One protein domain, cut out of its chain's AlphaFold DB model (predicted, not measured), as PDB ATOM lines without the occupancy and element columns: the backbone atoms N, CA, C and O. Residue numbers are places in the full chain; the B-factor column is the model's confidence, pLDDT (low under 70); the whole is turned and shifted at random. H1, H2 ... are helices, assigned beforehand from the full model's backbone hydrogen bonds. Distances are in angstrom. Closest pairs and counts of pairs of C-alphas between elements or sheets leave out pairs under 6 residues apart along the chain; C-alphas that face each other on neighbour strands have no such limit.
ATOM      1  N   THR A   6     176.291 149.554 172.572       85.00
ATOM      2  CA  THR A   6     177.434 148.885 173.199       85.00
ATOM      3  C   THR A   6     177.967 147.797 172.276       85.00
ATOM      4  O   THR A   6     179.138 147.830 171.897       85.00
ATOM      5  N   LYS A   7     177.090 146.898 171.813       88.94
ATOM      6  CA  LYS A   7     177.498 145.811 170.908       88.94
ATOM      7  C   LYS A   7     178.019 146.330 169.572       88.94
ATOM      8  O   LYS A   7     178.955 145.766 169.014       88.94
ATOM      9  N   HIS A   8     177.431 147.404 169.045       91.12
ATOM     10  CA  HIS A   8     177.894 148.043 167.816       91.12
ATOM     11  C   HIS A   8     179.347 148.511 167.961       91.12
ATOM     12  O   HIS A   8     180.183 148.174 167.120       91.12
ATOM     13  N   ILE A   9     179.679 149.232 169.030       92.00
ATOM     14  CA  ILE A   9     181.047 149.719 169.238       92.00
ATOM     15  C   ILE A   9     182.035 148.567 169.406       92.00
ATOM     16  O   ILE A   9     183.124 148.624 168.833       92.00
ATOM     17  N   ASP A  10     181.669 147.506 170.122       92.50
ATOM     18  CA  ASP A  10     182.557 146.357 170.310       92.50
ATOM     19  C   ASP A  10     182.857 145.624 168.996       92.50
ATOM     20  O   ASP A  10     183.991 145.203 168.763       92.50
ATOM     21  N   VAL A  11     181.887 145.531 168.087       94.94
ATOM     22  CA  VAL A  11     182.101 144.985 166.733       94.94
ATOM     23  C   VAL A  11     183.031 145.882 165.925       94.94
ATOM     24  O   VAL A  11     183.981 145.405 165.305       94.94
ATOM     25  N   ALA A  12     182.807 147.199 165.961       95.19
ATOM     26  CA  ALA A  12     183.678 148.147 165.276       95.19
ATOM     27  C   ALA A  12     185.125 148.058 165.789       95.19
ATOM     28  O   ALA A  12     186.061 148.113 164.992       95.19
ATOM     29  N   ARG A  13     185.328 147.875 167.099       95.06
ATOM     30  CA  ARG A  13     186.659 147.665 167.691       95.06
ATOM     31  C   ARG A  13     187.318 146.384 167.189       95.06
ATOM     32  O   ARG A  13     188.500 146.422 166.870       95.06
ATOM     33  N   ARG A  14     186.568 145.287 167.064       95.75
ATOM     34  CA  ARG A  14     187.086 144.011 166.543       95.75
ATOM     35  C   ARG A  14     187.481 144.091 165.065       95.75
ATOM     36  O   ARG A  14     188.521 143.558 164.690       95.75
ATOM     37  N   PHE A  15     186.732 144.826 164.239       97.19
ATOM     38  CA  PHE A  15     187.166 145.139 162.867       97.19
ATOM     39  C   PHE A  15     188.487 145.921 162.847       97.19
ATOM     40  O   PHE A  15     189.405 145.564 162.110       97.19
ATOM     41  N   HIS A  16     188.617 146.948 163.692       96.38
ATOM     42  CA  HIS A  16     189.862 147.712 163.814       96.38
ATOM     43  C   HIS A  16     191.027 146.853 164.320       96.38
ATOM     44  O   HIS A  16     192.147 147.019 163.856       96.38
ATOM     45  N   GLU A  17     190.783 145.914 165.232       96.06
ATOM     46  CA  GLU A  17     191.804 144.973 165.697       96.06
ATOM     47  C   GLU A  17     192.344 144.115 164.549       96.06
ATOM     48  O   GLU A  17     193.559 144.019 164.381       96.06
ATOM     49  N   ARG A  18     191.458 143.577 163.700       96.75
ATOM     50  CA  ARG A  18     191.862 142.849 162.485       96.75
ATOM     51  C   ARG A  18     192.628 143.737 161.506       96.75
ATOM     52  O   ARG A  18     193.632 143.299 160.957       96.75
ATOM     53  N   MET A  19     192.195 144.983 161.322       95.69
ATOM     54  CA  MET A  19     192.859 145.959 160.451       95.69
ATOM     55  C   MET A  19     194.258 146.356 160.945       95.69
ATOM     56  O   MET A  19     195.189 146.459 160.147       95.69
ATOM     57  N   PHE A  20     194.412 146.611 162.244       94.62
ATOM     58  CA  PHE A  20     195.665 147.090 162.831       94.62
ATOM     59  C   PHE A  20     196.632 145.957 163.184       94.62
ATOM     60  O   PHE A  20     197.828 146.208 163.320       94.62
ATOM     61  N   GLY A  21     196.123 144.733 163.358       93.81
ATOM     62  CA  GLY A  21     196.868 143.603 163.918       93.81
ATOM     63  C   GLY A  21     197.112 143.721 165.427       93.81
ATOM     64  O   GLY A  21     197.897 142.959 165.984       93.81
ATOM     65  N   THR A  22     196.475 144.688 166.089       93.31
ATOM     66  CA  THR A  22     196.608 144.972 167.524       93.31
ATOM     67  C   THR A  22     195.306 145.539 168.067       93.31
ATOM     68  O   THR A  22     194.615 146.273 167.359       93.31
ATOM     69  N   VAL A  23     195.020 145.293 169.345       91.88
ATOM     70  CA  VAL A  23     193.830 145.827 170.018       91.88
ATOM     71  C   VAL A  23     193.831 147.366 169.967       91.88
ATOM     72  O   VAL A  23     194.778 147.990 170.458       91.88
ATOM     73  N   PRO A  24     192.791 148.013 169.403       90.88
ATOM     74  CA  PRO A  24     192.699 149.467 169.397       90.88
ATOM     75  C   PRO A  24     192.442 150.005 170.816       90.88
ATOM     76  O   PRO A  24     191.820 149.318 171.638       90.88
ATOM     77  N   PRO A  25     192.839 151.259 171.110       87.81
ATOM     78  CA  PRO A  25     192.513 151.908 172.373       87.81
ATOM     79  C   PRO A  25     191.013 151.820 172.694       87.81
ATOM     80  O   PRO A  25     190.186 151.890 171.777       87.81
ATOM     81  N   PRO A  26     190.631 151.710 173.981       85.62
ATOM     82  CA  PRO A  26     189.230 151.726 174.372       85.62
ATOM     83  C   PRO A  26     188.521 152.963 173.817       85.62
ATOM     84  O   PRO A  26     188.984 154.094 173.980       85.62
ATOM     85  N   ALA A  27     187.375 152.750 173.178       85.25
ATOM     86  CA  ALA A  27     186.550 153.812 172.630       85.25
ATOM     87  C   ALA A  27     185.092 153.566 173.009       85.25
ATOM     88  O   ALA A  27     184.615 152.438 172.952       85.25
ATOM     89  N   ARG A  28     184.396 154.640 173.394       84.31
ATOM     90  CA  ARG A  28     182.949 154.648 173.676       84.31
ATOM     91  C   ARG A  28     182.134 155.327 172.575       84.31
ATOM     92  O   ARG A  28     180.926 155.459 172.714       84.31
ATOM     93  N   GLN A  29     182.794 155.791 171.517       87.75
ATOM     94  CA  GLN A  29     182.190 156.486 170.382       87.75
ATOM     95  C   GLN A  29     182.914 156.073 169.100       87.75
ATOM     96  O   GLN A  29     184.144 155.945 169.095       87.75
ATOM     97  N   ILE A  30     182.161 155.880 168.017       88.88
ATOM     98  CA  ILE A  30     182.694 155.408 166.733       88.88
ATOM     99  C   ILE A  30     183.619 156.449 166.089       88.88
ATOM    100  O   ILE A  30     184.620 156.105 165.465       88.88
ATOM    101  N   GLU A  31     183.352 157.734 166.317       89.81
ATOM    102  CA  GLU A  31     184.123 158.872 165.813       89.81
ATOM    103  C   GLU A  31     185.566 158.840 166.322       89.81
ATOM    104  O   GLU A  31     186.499 159.173 165.588       89.81
ATOM    105  N   LYS A  32     185.771 158.388 167.565       91.44
ATOM    106  CA  LYS A  32     187.111 158.261 168.141       91.44
ATOM    107  C   LYS A  32     187.924 157.183 167.427       91.44
ATOM    108  O   LYS A  32     189.102 157.414 167.156       91.44
ATOM    109  N   LEU A  33     187.299 156.048 167.100       91.69
ATOM    110  CA  LEU A  33     187.938 154.973 166.334       91.69
ATOM    111  C   LEU A  33     188.293 155.450 164.925       91.69
ATOM    112  O   LEU A  33     189.448 155.336 164.531       91.69
ATOM    113  N   ARG A  34     187.359 156.117 164.236       92.25
ATOM    114  CA  ARG A  34     187.594 156.687 162.896       92.25
ATOM    115  C   ARG A  34     188.732 157.711 162.869       92.25
ATOM    116  O   ARG A  34     189.466 157.799 161.888       92.25
ATOM    117  N   GLY A  35     188.917 158.483 163.942       92.88
ATOM    118  CA  GLY A  35     190.060 159.392 164.072       92.88
ATOM    119  C   GLY A  35     191.405 158.657 164.138       92.88
ATOM    120  O   GLY A  35     192.371 159.076 163.499       92.88
ATOM    121  N   ILE A  36     191.460 157.544 164.877       92.69
ATOM    122  CA  ILE A  36     192.649 156.679 164.971       92.69
ATOM    123  C   ILE A  36     192.912 156.006 163.620       92.69
ATOM    124  O   ILE A  36     194.036 156.042 163.117       92.69
ATOM    125  N   GLU A  37     191.861 155.460 163.010       94.88
ATOM    126  CA  GLU A  37     191.879 154.852 161.684       94.88
ATOM    127  C   GLU A  37     192.436 155.814 160.632       94.88
ATOM    128  O   GLU A  37     193.364 155.462 159.911       94.88
ATOM    129  N   GLY A  38     191.953 157.060 160.586       94.44
ATOM    130  CA  GLY A  38     192.411 158.054 159.616       94.44
ATOM    131  C   GLY A  38     193.915 158.337 159.704       94.44
ATOM    132  O   GLY A  38     194.596 158.411 158.677       94.44
ATOM    133  N   GLY A  39     194.455 158.446 160.923       94.69
ATOM    134  CA  GLY A  39     195.895 158.601 161.145       94.69
ATOM    135  C   GLY A  39     196.692 157.375 160.696       94.69
ATOM    136  O   GLY A  39     197.699 157.508 159.995       94.69
ATOM    137  N   TRP A  40     196.207 156.181 161.047       95.81
ATOM    138  CA  TRP A  40     196.821 154.910 160.665       95.81
ATOM    139  C   TRP A  40     196.827 154.715 159.139       95.81
ATOM    140  O   TRP A  40     197.868 154.430 158.549       95.81
ATOM    141  N   VAL A  41     195.698 154.979 158.477       95.94
ATOM    142  CA  VAL A  41     195.527 154.904 157.019       95.94
ATOM    143  C   VAL A  41     196.479 155.856 156.303       95.94
ATOM    144  O   VAL A  41     197.141 155.460 155.342       95.94
ATOM    145  N   LYS A  42     196.580 157.110 156.768       95.12
ATOM    146  CA  LYS A  42     197.485 158.100 156.169       95.12
ATOM    147  C   LYS A  42     198.938 157.638 156.245       95.12
ATOM    148  O   LYS A  42     199.646 157.719 155.243       95.12
ATOM    149  N   LYS A  43     199.363 157.129 157.405       96.31
ATOM    150  CA  LYS A  43     200.710 156.577 157.595       96.31
ATOM    151  C   LYS A  43     200.956 155.401 156.652       96.31
ATOM    152  O   LYS A  43     201.972 155.373 155.967       96.31
ATOM    153  N   ARG A  44     200.000 154.475 156.550       97.25
ATOM    154  CA  ARG A  44     200.162 153.263 155.746       97.25
ATOM    155  C   ARG A  44     200.261 153.545 154.250       97.25
ATOM    156  O   ARG A  44     201.100 152.960 153.574       97.25
ATOM    157  N   TYR A  45     199.459 154.476 153.735       97.38
ATOM    158  CA  TYR A  45     199.619 154.927 152.355       97.38
ATOM    159  C   TYR A  45     200.961 155.622 152.114       97.38
ATOM    160  O   TYR A  45     201.560 155.384 151.071       97.38
ATOM    161  N   ALA A  46     201.442 156.446 153.050       97.31
ATOM    162  CA  ALA A  46     202.741 157.103 152.917       97.31
ATOM    163  C   ALA A  46     203.900 156.100 152.862       97.31
ATOM    164  O   ALA A  46     204.783 156.241 152.021       97.31
ATOM    165  N   GLU A  47     203.865 155.058 153.693       97.62
ATOM    166  CA  GLU A  47     204.849 153.968 153.660       97.62
ATOM    167  C   GLU A  47     204.831 153.220 152.321       97.62
ATOM    168  O   GLU A  47     205.878 153.021 151.709       97.62
ATOM    169  N   ILE A  48     203.643 152.824 151.848       97.75
ATOM    170  CA  ILE A  48     203.494 152.056 150.603       97.75
ATOM    171  C   ILE A  48     203.889 152.901 149.387       97.75
ATOM    172  O   ILE A  48     204.604 152.420 148.512       97.75
ATOM    173  N   ALA A  49     203.457 154.162 149.335       96.62
ATOM    174  CA  ALA A  49     203.838 155.077 148.266       96.62
ATOM    175  C   ALA A  49     205.350 155.340 148.282       96.62
ATOM    176  O   ALA A  49     205.988 155.262 147.235       96.62
ATOM    177  N   GLY A  50     205.934 155.557 149.465       96.88
ATOM    178  CA  GLY A  50     207.369 155.769 149.629       96.88
ATOM    179  C   GLY A  50     208.203 154.572 149.169       96.88
ATOM    180  O   GLY A  50     209.215 154.763 148.500       96.88
ATOM    181  N   ALA A  51     207.747 153.343 149.432       95.50
ATOM    182  CA  ALA A  51     208.384 152.127 148.918       95.50
ATOM    183  C   ALA A  51     208.365 152.039 147.378       95.50
ATOM    184  O   ALA A  51     209.248 151.421 146.790       95.50
ATOM    185  N   ALA A  52     207.398 152.692 146.728       93.69
ATOM    186  CA  ALA A  52     207.324 152.849 145.275       93.69
ATOM    187  C   ALA A  52     208.007 154.136 144.761       93.69
ATOM    188  O   ALA A  52     207.858 154.486 143.593       93.69
ATOM    189  N   GLY A  53     208.727 154.869 145.620       94.75
ATOM    190  CA  GLY A  53     209.395 156.124 145.262       94.75
ATOM    191  C   GLY A  53     208.449 157.315 145.064       94.75
ATOM    192  O   GLY A  53     208.814 158.276 144.390       94.75
ATOM    193  N   ILE A  54     207.234 157.265 145.621       95.00
ATOM    194  CA  ILE A  54     206.202 158.298 145.473       95.00
ATOM    195  C   ILE A  54     205.910 158.962 146.815       95.00
ATOM    196  O   ILE A  54     205.617 158.303 147.811       95.00
ATOM    197  N   GLU A  55     205.893 160.291 146.830       94.75
ATOM    198  CA  GLU A  55     205.409 161.046 147.981       94.75
ATOM    199  C   GLU A  55     203.875 160.983 148.079       94.75
ATOM    200  O   GLU A  55     203.146 161.282 147.128       94.75
ATOM    201  N   TRP A  56     203.355 160.605 149.251       95.38
ATOM    202  CA  TRP A  56     201.913 160.526 149.472       95.38
ATOM    203  C   TRP A  56     201.311 161.868 149.895       95.38
ATOM    204  O   TRP A  56     201.302 162.226 151.072       95.38
ATOM    205  N   ASN A  57     200.675 162.540 148.937       94.31
ATOM    206  CA  ASN A  57     199.890 163.761 149.152       94.31
ATOM    207  C   ASN A  57     198.373 163.527 149.009       94.31
ATOM    208  O   ASN A  57     197.592 164.437 148.737       94.31
ATOM    209  N   GLY A  58     197.942 162.276 149.204       93.56
ATOM    210  CA  GLY A  58     196.567 161.838 148.993       93.56
ATOM    211  C   GLY A  58     196.326 161.286 147.588       93.56
ATOM    212  O   GLY A  58     197.067 161.546 146.643       93.56
ATOM    213  N   ARG A  59     195.244 160.512 147.442       93.88
ATOM    214  CA  ARG A  59     194.963 159.770 146.205       93.88
ATOM    215  C   ARG A  59     194.866 160.668 144.969       93.88
ATOM    216  O   ARG A  59     195.358 160.281 143.922       93.88
ATOM    217  N   GLN A  60     194.257 161.846 145.086       94.25
ATOM    218  CA  GLN A  60     194.066 162.758 143.951       94.25
ATOM    219  C   GLN A  60     195.376 163.378 143.442       94.25
ATOM    220  O   GLN A  60     195.436 163.798 142.292       94.25
ATOM    221  N   ALA A  61     196.423 163.405 144.275       95.19
ATOM    222  CA  ALA A  61     197.742 163.909 143.905       95.19
ATOM    223  C   ALA A  61     198.617 162.852 143.207       95.19
ATOM    224  O   ALA A  61     199.658 163.187 142.649       95.19
ATOM    225  N   LEU A  62     198.218 161.574 143.227       95.25
ATOM    226  CA  LEU A  62     198.962 160.518 142.546       95.25
ATOM    227  C   LEU A  62     198.899 160.687 141.021       95.25
ATOM    228  O   LEU A  62     197.876 161.139 140.498       95.25
ATOM    229  N   PRO A  63     199.904 160.209 140.269       94.69
ATOM    230  CA  PRO A  63     199.767 160.078 138.827       94.69
ATOM    231  C   PRO A  63     198.546 159.220 138.477       94.69
ATOM    232  O   PRO A  63     198.244 158.232 139.158       94.69
ATOM    233  N   ARG A  64     197.856 159.566 137.384       94.06
ATOM    234  CA  ARG A  64     196.588 158.930 136.979       94.06
ATOM    235  C   ARG A  64     196.660 157.401 136.965       94.06
ATOM    236  O   ARG A  64     195.721 156.734 137.384       94.06
ATOM    237  N   ARG A  65     197.797 156.856 136.536       94.31
ATOM    238  CA  ARG A  65     198.063 155.417 136.493       94.31
ATOM    239  C   ARG A  65     197.920 154.733 137.860       94.31
ATOM    240  O   ARG A  65     197.263 153.701 137.950       94.31
ATOM    241  N   TYR A  66     198.470 155.328 138.917       96.12
ATOM    242  CA  TYR A  66     198.377 154.809 140.286       96.12
ATOM    243  C   TYR A  66     196.965 154.972 140.858       96.12
ATOM    244  O   TYR A  66     196.466 154.086 141.550       96.12
ATOM    245  N   GLN A  67     196.286 156.077 140.531       95.88
ATOM    246  CA  GLN A  67     194.887 156.279 140.926       95.88
ATOM    247  C   GLN A  67     193.964 155.206 140.346       95.88
ATOM    248  O   GLN A  67     193.102 154.681 141.064       95.88
ATOM    249  N   ASP A  68     194.152 154.906 139.058       94.62
ATOM    250  CA  ASP A  68     193.438 153.863 138.331       94.62
ATOM    251  C   ASP A  68     193.761 152.498 138.950       94.62
ATOM    252  O   ASP A  68     192.837 151.802 139.368       94.62
ATOM    253  N   ALA A  69     195.044 152.148 139.106       97.12
ATOM    254  CA  ALA A  69     195.472 150.877 139.698       97.12
ATOM    255  C   ALA A  69     194.837 150.630 141.077       97.12
ATOM    256  O   ALA A  69     194.205 149.593 141.285       97.12
ATOM    257  N   LEU A  70     194.900 151.614 141.986       97.56
ATOM    258  CA  LEU A  70     194.253 151.542 143.304       97.56
ATOM    259  C   LEU A  70     192.740 151.353 143.199       97.56
ATOM    260  O   LEU A  70     192.150 150.596 143.970       97.56
ATOM    261  N   GLY A  71     192.097 152.035 142.251       96.94
ATOM    262  CA  GLY A  71     190.665 151.897 141.997       96.94
ATOM    263  C   GLY A  71     190.284 150.491 141.553       96.94
ATOM    264  O   GLY A  71     189.342 149.918 142.095       96.94
ATOM    265  N   PHE A  72     191.033 149.910 140.616       97.19
ATOM    266  CA  PHE A  72     190.774 148.554 140.132       97.19
ATOM    267  C   PHE A  72     191.062 147.496 141.195       97.19
ATOM    268  O   PHE A  72     190.254 146.583 141.369       97.19
ATOM    269  N   ALA A  73     192.156 147.642 141.940       98.31
ATOM    270  CA  ALA A  73     192.536 146.732 143.015       98.31
ATOM    271  C   ALA A  73     191.483 146.709 144.130       98.31
ATOM    272  O   ALA A  73     190.956 145.650 144.472       98.31
ATOM    273  N   THR A  74     191.106 147.883 144.645       98.00
ATOM    274  CA  THR A  74     190.092 147.984 145.706       98.00
ATOM    275  C   THR A  74     188.712 147.538 145.230       98.00
ATOM    276  O   THR A  74     188.058 146.780 145.933       98.00
ATOM    277  N   SER A  75     188.296 147.893 144.009       97.56
ATOM    278  CA  SER A  75     187.032 147.409 143.431       97.56
ATOM    279  C   SER A  75     186.992 145.879 143.313       97.56
ATOM    280  O   SER A  75     185.981 145.250 143.628       97.56
ATOM    281  N   THR A  76     188.114 145.262 142.928       97.88
ATOM    282  CA  THR A  76     188.233 143.798 142.841       97.88
ATOM    283  C   THR A  76     188.125 143.144 144.223       97.88
ATOM    284  O   THR A  76     187.443 142.130 144.361       97.88
ATOM    285  N   LEU A  77     188.733 143.741 145.256       98.69
ATOM    286  CA  LEU A  77     188.581 143.290 146.644       98.69
ATOM    287  C   LEU A  77     187.145 143.454 147.154       98.69
ATOM    288  O   LEU A  77     186.632 142.553 147.812       98.69
ATOM    289  N   TYR A  78     186.479 144.565 146.835       98.56
ATOM    290  CA  TYR A  78     185.102 144.809 147.265       98.56
ATOM    291  C   TYR A  78     184.138 143.760 146.716       98.56
ATOM    292  O   TYR A  78     183.306 143.270 147.471       98.56
ATOM    293  N   GLY A  79     184.291 143.349 145.453       98.19
ATOM    294  CA  GLY A  79     183.485 142.259 144.895       98.19
ATOM    295  C   GLY A  79     183.679 140.930 145.635       98.19
ATOM    296  O   GLY A  79     182.714 140.202 145.850       98.19
ATOM    297  N   LEU A  80     184.907 140.631 146.078       98.25
ATOM    298  CA  LEU A  80     185.182 139.440 146.885       98.25
ATOM    299  C   LEU A  80     184.551 139.540 148.280       98.25
ATOM    300  O   LEU A  80     183.917 138.594 148.736       98.25
ATOM    301  N   CYS A  81     184.697 140.691 148.940       98.75
ATOM    302  CA  CYS A  81     184.126 140.932 150.264       98.75
ATOM    303  C   CYS A  81     182.594 140.856 150.232       98.75
ATOM    304  O   CYS A  81     181.998 140.237 151.104       98.75
ATOM    305  N   GLU A  82     181.956 141.435 149.212       98.69
ATOM    306  CA  GLU A  82     180.504 141.356 149.020       98.69
ATOM    307  C   GLU A  82     180.035 139.905 148.845       98.69
ATOM    308  O   GLU A  82     179.066 139.499 149.485       98.69
ATOM    309  N   ALA A  83     180.756 139.097 148.059       98.44
ATOM    310  CA  ALA A  83     180.451 137.677 147.900       98.44
ATOM    311  C   ALA A  83     180.564 136.898 149.224       98.44
ATOM    312  O   ALA A  83     179.676 136.108 149.532       98.44
ATOM    313  N   VAL A  84     181.613 137.145 150.020       98.56
ATOM    314  CA  VAL A  84     181.793 136.522 151.348       98.56
ATOM    315  C   VAL A  84     180.664 136.919 152.300       98.56
ATOM    316  O   VAL A  84     180.066 136.054 152.930       98.56
ATOM    317  N   ILE A  85     180.323 138.207 152.360       98.50
ATOM    318  CA  ILE A  85     179.253 138.728 153.224       98.50
ATOM    319  C   ILE A  85     177.906 138.076 152.893       98.50
ATOM    320  O   ILE A  85     177.202 137.629 153.797       98.50
ATOM    321  N   VAL A  86     177.558 137.995 151.603       98.38
ATOM    322  CA  VAL A  86     176.303 137.370 151.157       98.38
ATOM    323  C   VAL A  86     176.314 135.864 151.420       98.38
ATOM    324  O   VAL A  86     175.312 135.327 151.885       98.38
ATOM    325  N   ALA A  87     177.436 135.183 151.172       98.12
ATOM    326  CA  ALA A  87     177.575 133.754 151.449       98.12
ATOM    327  C   ALA A  87     177.455 133.428 152.949       98.12
ATOM    328  O   ALA A  87     176.882 132.402 153.299       98.12
ATOM    329  N   ALA A  88     177.931 134.321 153.821       97.00
ATOM    330  CA  ALA A  88     177.775 134.235 155.274       97.00
ATOM    331  C   ALA A  88     176.354 134.588 155.768       97.00
ATOM    332  O   ALA A  88     176.076 134.504 156.959       97.00
ATOM    333  N   GLY A  89     175.442 135.005 154.879       96.69
ATOM    334  CA  GLY A  89     174.062 135.347 155.235       96.69
ATOM    335  C   GLY A  89     173.874 136.753 155.818       96.69
ATOM    336  O   GLY A  89     172.813 137.050 156.368       96.69
ATOM    337  N   TYR A  90     174.867 137.637 155.689       96.44
ATOM    338  CA  TYR A  90     174.798 139.017 156.172       96.44
ATOM    339  C   TYR A  90     174.416 140.005 155.058       96.44
ATOM    340  O   TYR A  90     174.603 139.759 153.868       96.44
ATOM    341  N   SER A  91     173.887 141.170 155.447       96.75
ATOM    342  CA  SER A  91     173.564 142.249 154.505       96.75
ATOM    343  C   SER A  91     174.781 143.153 154.245       96.75
ATOM    344  O   SER A  91     175.267 143.779 155.193       96.75
ATOM    345  N   PRO A  92     175.215 143.348 152.981       97.94
ATOM    346  CA  PRO A  92     176.305 144.269 152.629       97.94
ATOM    347  C   PRO A  92     176.088 145.729 153.057       97.94
ATOM    348  O   PRO A  92     177.051 146.482 153.225       97.94
ATOM    349  N   SER A  93     174.833 146.145 153.246       97.00
ATOM    350  CA  SER A  93     174.477 147.533 153.554       97.00
ATOM    351  C   SER A  93     174.586 147.895 155.037       97.00
ATOM    352  O   SER A  93     174.581 149.079 155.373       97.00
ATOM    353  N   ILE A  94     174.711 146.909 155.932       95.00
ATOM    354  CA  ILE A  94     174.714 147.127 157.386       95.00
ATOM    355  C   ILE A  94     176.153 147.084 157.909       95.00
ATOM    356  O   ILE A  94     176.600 146.081 158.456       95.00
ATOM    357  N   GLY A  95     176.882 148.187 157.726       95.12
ATOM    358  CA  GLY A  95     178.217 148.365 158.310       95.12
ATOM    359  C   GLY A  95     178.175 148.704 159.802       95.12
ATOM    360  O   GLY A  95     177.127 149.045 160.344       95.12
ATOM    361  N   PHE A  96     179.333 148.634 160.447       94.88
ATOM    362  CA  PHE A  96     179.652 148.981 161.830       94.88
ATOM    363  C   PHE A  96     180.561 150.215 161.912       94.88
ATOM    364  O   PHE A  96     180.348 151.054 162.788       94.88
ATOM    365  N   ILE A  97     181.501 150.391 160.982       94.62
ATOM    366  CA  ILE A  97     182.370 151.581 160.910       94.62
ATOM    367  C   ILE A  97     181.830 152.545 159.854       94.62
ATOM    368  O   ILE A  97     181.572 153.717 160.143       94.62
ATOM    369  N   HIS A  98     181.575 152.028 158.654       95.38
ATOM    370  CA  HIS A  98     180.928 152.761 157.577       95.38
ATOM    371  C   HIS A  98     179.397 152.746 157.733       95.38
ATOM    372  O   HIS A  98     178.798 151.834 158.316       95.38
ATOM    373  N   ALA A  99     178.739 153.796 157.240       92.44
ATOM    374  CA  ALA A  99     177.287 153.947 157.289       92.44
ATOM    375  C   ALA A  99     176.778 154.736 156.076       92.44
ATOM    376  O   ALA A  99     177.481 155.606 155.562       92.44
ATOM    377  N   GLY A 100     175.540 154.466 155.653       90.69
ATOM    378  CA  GLY A 100     174.850 155.236 154.611       90.69
ATOM    379  C   GLY A 100     175.159 154.832 153.163       90.69
ATOM    380  O   GLY A 100     174.536 155.373 152.256       90.69
ATOM    381  N   ASP A 101     176.056 153.867 152.927       95.88
ATOM    382  CA  ASP A 101     176.290 153.260 151.603       95.88
ATOM    383  C   ASP A 101     175.770 151.813 151.590       95.88
ATOM    384  O   ASP A 101     175.896 151.079 152.576       95.88
ATOM    385  N   ARG A 102     175.239 151.368 150.447       96.56
ATOM    386  CA  ARG A 102     174.804 149.979 150.210       96.56
ATOM    387  C   ARG A 102     175.917 148.932 150.395       96.56
ATOM    388  O   ARG A 102     175.615 147.751 150.490       96.56
ATOM    389  N   ARG A 103     177.178 149.366 150.447       97.69
ATOM    390  CA  ARG A 103     178.396 148.570 150.657       97.69
ATOM    391  C   ARG A 103     179.065 148.850 152.005       97.69
ATOM    392  O   ARG A 103     180.253 148.591 152.149       97.69
ATOM    393  N   SER A 104     178.353 149.402 152.988       97.81
ATOM    394  CA  SER A 104     178.971 149.781 154.268       97.81
ATOM    395  C   SER A 104     179.729 148.615 154.931       97.81
ATOM    396  O   SER A 104     180.879 148.793 155.316       97.81
ATOM    397  N   LEU A 105     179.158 147.407 154.987       98.31
ATOM    398  CA  LEU A 105     179.849 146.241 155.556       98.31
ATOM    399  C   LEU A 105     180.987 145.733 154.658       98.31
ATOM    400  O   LEU A 105     181.992 145.225 155.147       98.31
ATOM    401  N   VAL A 106     180.856 145.908 153.340       98.75
ATOM    402  CA  VAL A 106     181.911 145.572 152.371       98.75
ATOM    403  C   VAL A 106     183.160 146.407 152.637       98.75
ATOM    404  O   VAL A 106     184.264 145.873 152.586       98.75
ATOM    405  N   PHE A 107     182.998 147.698 152.938       98.44
ATOM    406  CA  PHE A 107     184.116 148.577 153.281       98.44
ATOM    407  C   PHE A 107     184.756 148.186 154.610       98.44
ATOM    408  O   PHE A 107     185.974 148.047 154.665       98.44
ATOM    409  N   ASP A 108     183.955 147.921 155.644       98.12
ATOM    410  CA  ASP A 108     184.472 147.480 156.946       98.12
ATOM    411  C   ASP A 108     185.325 146.214 156.827       98.12
ATOM    412  O   ASP A 108     186.430 146.145 157.364       98.12
ATOM    413  N   LEU A 109     184.832 145.222 156.081       98.69
ATOM    414  CA  LEU A 109     185.538 143.963 155.892       98.69
ATOM    415  C   LEU A 109     186.785 144.135 155.015       98.69
ATOM    416  O   LEU A 109     187.854 143.637 155.367       98.69
ATOM    417  N   ALA A 110     186.685 144.862 153.899       98.62
ATOM    418  CA  ALA A 110     187.821 145.089 153.007       98.62
ATOM    419  C   ALA A 110     188.980 145.804 153.717       98.62
ATOM    420  O   ALA A 110     190.151 145.511 153.456       98.62
ATOM    421  N   ASP A 111     188.669 146.706 154.645       97.94
ATOM    422  CA  ASP A 111     189.659 147.484 155.384       97.94
ATOM    423  C   ASP A 111     190.531 146.621 156.299       97.94
ATOM    424  O   ASP A 111     191.693 146.964 156.518       97.94
ATOM    425  N   THR A 112     190.045 145.441 156.703       98.25
ATOM    426  CA  THR A 112     190.831 144.467 157.477       98.25
ATOM    427  C   THR A 112     192.019 143.881 156.713       98.25
ATOM    428  O   THR A 112     192.966 143.408 157.334       98.25
ATOM    429  N   VAL A 113     192.004 143.914 155.373       98.19
ATOM    430  CA  VAL A 113     193.037 143.260 154.546       98.19
ATOM    431  C   VAL A 113     193.628 144.151 153.456       98.19
ATOM    432  O   VAL A 113     194.693 143.833 152.924       98.19
ATOM    433  N   LYS A 114     192.995 145.274 153.077       97.75
ATOM    434  CA  LYS A 114     193.390 146.022 151.865       97.75
ATOM    435  C   LYS A 114     194.849 146.490 151.877       97.75
ATOM    436  O   LYS A 114     195.502 146.467 150.836       97.75
ATOM    437  N   PHE A 115     195.378 146.870 153.042       97.44
ATOM    438  CA  PHE A 115     196.747 147.386 153.183       97.44
ATOM    439  C   PHE A 115     197.831 146.316 153.321       97.44
ATOM    440  O   PHE A 115     199.009 146.635 153.166       97.44
ATOM    441  N   SER A 116     197.460 145.071 153.611       95.88
ATOM    442  CA  SER A 116     198.367 143.919 153.565       95.88
ATOM    443  C   SER A 116     198.295 143.179 152.226       95.88
ATOM    444  O   SER A 116     199.120 142.307 151.976       95.88
ATOM    445  N   THR A 117     197.336 143.530 151.359       97.38
ATOM    446  CA  THR A 117     197.065 142.817 150.104       97.38
ATOM    447  C   THR A 117     197.050 143.750 148.888       97.38
ATOM    448  O   THR A 117     198.080 143.999 148.264       97.38
ATOM    449  N   VAL A 118     195.881 144.271 148.517       98.31
ATOM    450  CA  VAL A 118     195.641 144.874 147.203       98.31
ATOM    451  C   VAL A 118     196.226 146.276 147.046       98.31
ATOM    452  O   VAL A 118     196.490 146.683 145.920       98.31
ATOM    453  N   VAL A 119     196.439 147.024 148.135       98.19
ATOM    454  CA  VAL A 119     197.024 148.372 148.060       98.19
ATOM    455  C   VAL A 119     198.509 148.312 147.675       98.19
ATOM    456  O   VAL A 119     198.843 148.932 146.669       98.19
ATOM    457  N   PRO A 120     199.393 147.555 148.363       97.88
ATOM    458  CA  PRO A 120     200.774 147.367 147.905       97.88
ATOM    459  C   PRO A 120     200.865 146.842 146.467       97.88
ATOM    460  O   PRO A 120     201.580 147.418 145.651       97.88
ATOM    461  N   LEU A 121     200.060 145.826 146.136       97.94
ATOM    462  CA  LEU A 121     200.011 145.242 144.793       97.94
ATOM    463  C   LEU A 121     199.663 146.281 143.713       97.94
ATOM    464  O   LEU A 121     200.199 146.251 142.607       97.94
ATOM    465  N   ALA A 122     198.766 147.219 144.031       98.06
ATOM    466  CA  ALA A 122     198.393 148.280 143.108       98.06
ATOM    467  C   ALA A 122     199.546 149.240 142.810       98.06
ATOM    468  O   ALA A 122     199.688 149.670 141.667       98.06
ATOM    469  N   PHE A 123     200.350 149.577 143.820       97.88
ATOM    470  CA  PHE A 123     201.533 150.418 143.637       97.88
ATOM    471  C   PHE A 123     202.614 149.696 142.830       97.88
ATOM    472  O   PHE A 123     203.181 150.303 141.926       97.88
ATOM    473  N   GLU A 124     202.840 148.410 143.097       96.50
ATOM    474  CA  GLU A 124     203.800 147.580 142.359       96.50
ATOM    475  C   GLU A 124     203.481 147.551 140.855       96.50
ATOM    476  O   GLU A 124     204.288 147.986 140.036       96.50
ATOM    477  N   ILE A 125     202.260 147.152 140.485       97.06
ATOM    478  CA  ILE A 125     201.848 147.031 139.074       97.06
ATOM    479  C   ILE A 125     201.781 148.398 138.376       97.06
ATOM    480  O   ILE A 125     202.057 148.520 137.178       97.06
ATOM    481  N   ALA A 126     201.423 149.458 139.103       96.62
ATOM    482  CA  ALA A 126     201.444 150.807 138.550       96.62
ATOM    483  C   ALA A 126     202.867 151.304 138.236       96.62
ATOM    484  O   ALA A 126     203.012 152.148 137.348       96.62
ATOM    485  N   GLY A 127     203.886 150.780 138.925       95.19
ATOM    486  CA  GLY A 127     205.299 151.079 138.688       95.19
ATOM    487  C   GLY A 127     205.949 150.270 137.562       95.19
ATOM    488  O   GLY A 127     206.962 150.705 137.022       95.19
ATOM    489  N   CYS A 128     205.377 149.128 137.169       93.94
ATOM    490  CA  CYS A 128     205.890 148.305 136.066       93.94
ATOM    491  C   CYS A 128     205.732 148.989 134.696       93.94
ATOM    492  O   CYS A 128     204.984 149.951 134.560       93.94
ATOM    493  N   ASP A 129     206.367 148.488 133.639       90.38
ATOM    494  CA  ASP A 129     206.085 148.938 132.267       90.38
ATOM    495  C   ASP A 129     205.006 148.044 131.639       90.38
ATOM    496  O   ASP A 129     205.293 146.963 131.131       90.38
ATOM    497  N   THR A 130     203.736 148.449 131.758       90.25
ATOM    498  CA  THR A 130     202.599 147.719 131.175       90.25
ATOM    499  C   THR A 130     201.606 148.672 130.524       90.25
ATOM    500  O   THR A 130     201.291 149.743 131.053       90.25
ATOM    501  N   SER A 131     201.068 148.252 129.381       89.88
ATOM    502  CA  SER A 131     199.993 148.951 128.676       89.88
ATOM    503  C   SER A 131     198.593 148.565 129.182       89.88
ATOM    504  O   SER A 131     197.649 149.328 128.978       89.88
ATOM    505  N   ASP A 132     198.449 147.439 129.897       93.38
ATOM    506  CA  ASP A 132     197.180 146.918 130.436       93.38
ATOM    507  C   ASP A 132     197.200 146.826 131.973       93.38
ATOM    508  O   ASP A 132     197.009 145.769 132.582       93.38
ATOM    509  N   VAL A 133     197.373 147.975 132.632       93.62
ATOM    510  CA  VAL A 133     197.339 148.081 134.106       93.62
ATOM    511  C   VAL A 133     196.067 147.457 134.688       93.62
ATOM    512  O   VAL A 133     196.091 146.814 135.734       93.62
ATOM    513  N   ARG A 134     194.923 147.638 134.019       92.06
ATOM    514  CA  ARG A 134     193.616 147.195 134.530       92.06
ATOM    515  C   ARG A 134     193.504 145.676 134.534       92.06
ATOM    516  O   ARG A 134     193.067 145.096 135.530       92.06
ATOM    517  N   GLY A 135     193.863 145.033 133.425       94.06
ATOM    518  CA  GLY A 135     193.836 143.584 133.315       94.06
ATOM    519  C   GLY A 135     194.882 142.926 134.203       94.06
ATOM    520  O   GLY A 135     194.563 141.923 134.845       94.06
ATOM    521  N   GLU A 136     196.078 143.511 134.318       96.62
ATOM    522  CA  GLU A 136     197.125 143.008 135.214       96.62
ATOM    523  C   GLU A 136     196.703 143.051 136.675       96.62
ATOM    524  O   GLU A 136     196.743 142.014 137.334       96.62
ATOM    525  N   ILE A 137     196.184 144.186 137.154       97.44
ATOM    526  CA  ILE A 137     195.654 144.307 138.519       97.44
ATOM    527  C   ILE A 137     194.609 143.225 138.790       97.44
ATOM    528  O   ILE A 137     194.674 142.531 139.800       97.44
ATOM    529  N   ARG A 138     193.649 143.027 137.876       94.06
ATOM    530  CA  ARG A 138     192.598 142.018 138.069       94.06
ATOM    531  C   ARG A 138     193.149 140.594 138.106       94.06
ATOM    532  O   ARG A 138     192.623 139.789 138.873       94.06
ATOM    533  N   ARG A 139     194.123 140.255 137.252       96.69
ATOM    534  CA  ARG A 139     194.780 138.934 137.243       96.69
ATOM    535  C   ARG A 139     195.551 138.725 138.545       96.69
ATOM    536  O   ARG A 139     195.238 137.796 139.281       96.69
ATOM    537  N   ALA A 140     196.423 139.668 138.883       98.00
ATOM    538  CA  ALA A 140     197.255 139.605 140.072       98.00
ATOM    539  C   ALA A 140     196.435 139.570 141.370       98.00
ATOM    540  O   ALA A 140     196.745 138.786 142.261       98.00
ATOM    541  N   CYS A 141     195.341 140.338 141.471       98.12
ATOM    542  CA  CYS A 141     194.426 140.240 142.609       98.12
ATOM    543  C   CYS A 141     193.851 138.825 142.746       98.12
ATOM    544  O   CYS A 141     193.867 138.287 143.845       98.12
ATOM    545  N   ARG A 142     193.378 138.198 141.657       96.56
ATOM    546  CA  ARG A 142     192.829 136.828 141.717       96.56
ATOM    547  C   ARG A 142     193.877 135.804 142.140       96.56
ATOM    548  O   ARG A 142     193.581 134.953 142.979       96.56
ATOM    549  N   ASP A 143     195.080 135.903 141.588       97.88
ATOM    550  CA  ASP A 143     196.177 134.994 141.922       97.88
ATOM    551  C   ASP A 143     196.571 135.145 143.393       97.88
ATOM    552  O   ASP A 143     196.704 134.154 144.110       97.88
ATOM    553  N   MET A 144     196.664 136.386 143.875       98.00
ATOM    554  CA  MET A 144     196.952 136.717 145.270       98.00
ATOM    555  C   MET A 144     195.834 136.231 146.209       98.00
ATOM    556  O   MET A 144     196.127 135.562 147.199       98.00
ATOM    557  N   PHE A 145     194.557 136.441 145.869       97.75
ATOM    558  CA  PHE A 145     193.427 135.932 146.658       97.75
ATOM    559  C   PHE A 145     193.482 134.413 146.824       97.75
ATOM    560  O   PHE A 145     193.260 133.905 147.922       97.75
ATOM    561  N   ARG A 146     193.809 133.688 145.748       97.00
ATOM    562  CA  ARG A 146     193.935 132.228 145.777       97.00
ATOM    563  C   ARG A 146     195.158 131.788 146.576       97.00
ATOM    564  O   ARG A 146     195.033 130.940 147.455       97.00
ATOM    565  N   LYS A 147     196.328 132.362 146.284       96.31
ATOM    566  CA  LYS A 147     197.606 132.014 146.920       96.31
ATOM    567  C   LYS A 147     197.557 132.198 148.436       96.31
ATOM    568  O   LYS A 147     198.091 131.367 149.162       96.31
ATOM    569  N   HIS A 148     196.905 133.261 148.899       94.56
ATOM    570  CA  HIS A 148     196.807 133.598 150.318       94.56
ATOM    571  C   HIS A 148     195.520 133.105 150.984       94.56
ATOM    572  O   HIS A 148     195.291 133.445 152.138       94.56
ATOM    573  N   ARG A 149     194.687 132.318 150.282       96.69
ATOM    574  CA  ARG A 149     193.388 131.839 150.789       96.69
ATOM    575  C   ARG A 149     192.549 132.972 151.390       96.69
ATOM    576  O   ARG A 149     191.948 132.826 152.448       96.69
ATOM    577  N   LEU A 150     192.510 134.118 150.707       97.81
ATOM    578  CA  LEU A 150     191.960 135.348 151.279       97.81
ATOM    579  C   LEU A 150     190.474 135.220 151.634       97.81
ATOM    580  O   LEU A 150     190.017 135.879 152.555       97.81
ATOM    581  N   ILE A 151     189.729 134.359 150.934       98.00
ATOM    582  CA  ILE A 151     188.330 134.053 151.268       98.00
ATOM    583  C   ILE A 151     188.213 133.542 152.707       98.00
ATOM    584  O   ILE A 151     187.386 134.058 153.450       98.00
ATOM    585  N   ASP A 152     189.071 132.606 153.112       98.06
ATOM    586  CA  ASP A 152     189.047 132.029 154.458       98.06
ATOM    587  C   ASP A 152     189.358 133.111 155.501       98.06
ATOM    588  O   ASP A 152     188.623 133.279 156.465       98.06
ATOM    589  N   THR A 153     190.367 133.950 155.241       98.19
ATOM    590  CA  THR A 153     190.686 135.099 156.106       98.19
ATOM    591  C   THR A 153     189.533 136.100 156.217       98.19
ATOM    592  O   THR A 153     189.331 136.696 157.272       98.19
ATOM    593  N   LEU A 154     188.781 136.326 155.136       98.50
ATOM    594  CA  LEU A 154     187.632 137.230 155.144       98.50
ATOM    595  C   LEU A 154     186.471 136.653 155.964       98.50
ATOM    596  O   LEU A 154     185.853 137.413 156.706       98.50
ATOM    597  N   PHE A 155     186.206 135.345 155.874       98.12
ATOM    598  CA  PHE A 155     185.255 134.672 156.767       98.12
ATOM    599  C   PHE A 155     185.705 134.785 158.226       98.12
ATOM    600  O   PHE A 155     184.952 135.318 159.038       98.12
ATOM    601  N   ASP A 156     186.956 134.430 158.535       97.75
ATOM    602  CA  ASP A 156     187.507 134.507 159.896       97.75
ATOM    603  C   ASP A 156     187.401 135.922 160.485       97.75
ATOM    604  O   ASP A 156     187.067 136.107 161.656       97.75
ATOM    605  N   ASN A 157     187.707 136.949 159.686       98.00
ATOM    606  CA  ASN A 157     187.627 138.340 160.125       98.00
ATOM    607  C   ASN A 157     186.175 138.780 160.353       98.00
ATOM    608  O   ASN A 157     185.913 139.508 161.314       98.00
ATOM    609  N   LEU A 158     185.250 138.353 159.488       97.75
ATOM    610  CA  LEU A 158     183.828 138.666 159.597       97.75
ATOM    611  C   LEU A 158     183.206 138.003 160.832       97.75
ATOM    612  O   LEU A 158     182.598 138.696 161.646       97.75
ATOM    613  N   GLU A 159     183.411 136.695 161.004       95.88
ATOM    614  CA  GLU A 159     182.930 135.924 162.154       95.88
ATOM    615  C   GLU A 159     183.514 136.463 163.457       95.88
ATOM    616  O   GLU A 159     182.779 136.766 164.394       95.88
ATOM    617  N   TYR A 160     184.826 136.702 163.505       96.19
ATOM    618  CA  TYR A 160     185.463 137.280 164.686       96.19
ATOM    619  C   TYR A 160     184.843 138.626 165.077       96.19
ATOM    620  O   TYR A 160     184.553 138.878 166.252       96.19
ATOM    621  N   ALA A 161     184.625 139.505 164.096       95.12
ATOM    622  CA  ALA A 161     184.078 140.826 164.357       95.12
ATOM    623  C   ALA A 161     182.612 140.781 164.794       95.12
ATOM    624  O   ALA A 161     182.225 141.568 165.656       95.12
ATOM    625  N   ILE A 162     181.807 139.880 164.230       92.12
ATOM    626  CA  ILE A 162     180.357 139.848 164.441       92.12
ATOM    627  C   ILE A 162     179.953 138.892 165.570       92.12
ATOM    628  O   ILE A 162     179.206 139.288 166.461       92.12
ATOM    629  N   GLU A 163     180.469 137.668 165.589       79.62
ATOM    630  CA  GLU A 163     179.922 136.557 166.382       79.62
ATOM    631  C   GLU A 163     180.579 136.377 167.753       79.62
ATOM    632  O   GLU A 163     179.958 135.843 168.664       79.62
ATOM    633  N   CYS A 164     181.797 136.883 167.973       62.72
ATOM    634  CA  CYS A 164     182.434 136.846 169.299       62.72
ATOM    635  C   CYS A 164     181.855 137.867 170.319       62.72
ATOM    636  O   CYS A 164     182.610 138.376 171.150       62.72
ATOM    637  N   GLY A 165     180.565 138.234 170.244       50.16
ATOM    638  CA  GLY A 165     179.926 139.225 171.135       50.16
ATOM    639  C   GLY A 165     178.473 138.943 171.498       50.16
ATOM    640  O   GLY A 165     177.887 137.982 170.965       50.16
TER     641      GLY A 165
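Overview. This is residues 6 to 165 of the 165 residues of an uncharacterized protein of Xanthomonadales bacterium 63-13 (UniProt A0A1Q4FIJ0). This is an elongated body of helices: at one end the long H3 and the hairpin of H5 and H6 form an up-and-down bundle, each helix running against the one before it, and toward the other end H1 and H7 lie side by side while the short H4 packs on H3. H2 runs along one side, from H1 to H5. The 160 printed residues hold seven named helices, H1 to H7, and no named strand: all helix, packed part aligned, part crossed. The whole is compact, radius of gyration of the C-alphas 15.8 A, spanning 49 by 32 by 27 A.

Arrangement. The hub is H3, residues 64 to 87, touching four helices. It touches H5, residues 118 to 127, opposite ways at a shallow tilt of 27 degrees; the closest C-alphas, of Ala 69 and Ala 122, are 5.2 A apart. It touches H6, residues 133 to 147, at a steep tilt of 39 degrees; the closest C-alphas, of Ala 73 and Ile 137, are 6.0 A apart. With residues 77 to 85 alone it touches H4, residues 104 to 111, closest at C-alphas 81 and 106, 5.6 A. With residues 80 to 85 alone it touches H7, residues 150 to 163, closest at C-alphas 84 and 155, 6.7 A. H7 touches H1, residues 6 to 20, with residues 157 to 162 alone, closest at C-alphas 161 and 14, 4.9 A. H2, residues 30 to 51, touches H1 with residues 30 to 37 alone, closest at C-alphas 30 and 9, 6.4 A. In all seven helices every O i to N i+4 pair is within hydrogen-bond range.

Along the chain. H3 measures 34.7 A, H2 31.4 A and H1 21.0 A. C-alpha 6 stands at (177.434, 148.885, 173.199), C-alpha 163 at (179.922, 136.557, 166.382).

Size, cuts and confidence. The C-alphas farthest apart, of Thr 6 and Asp 129, are 50.0 A apart. The printed part has no cut. The links H2 to H3 and H3 to H4 are long. Residues 164 to 165 are under pLDDT 70.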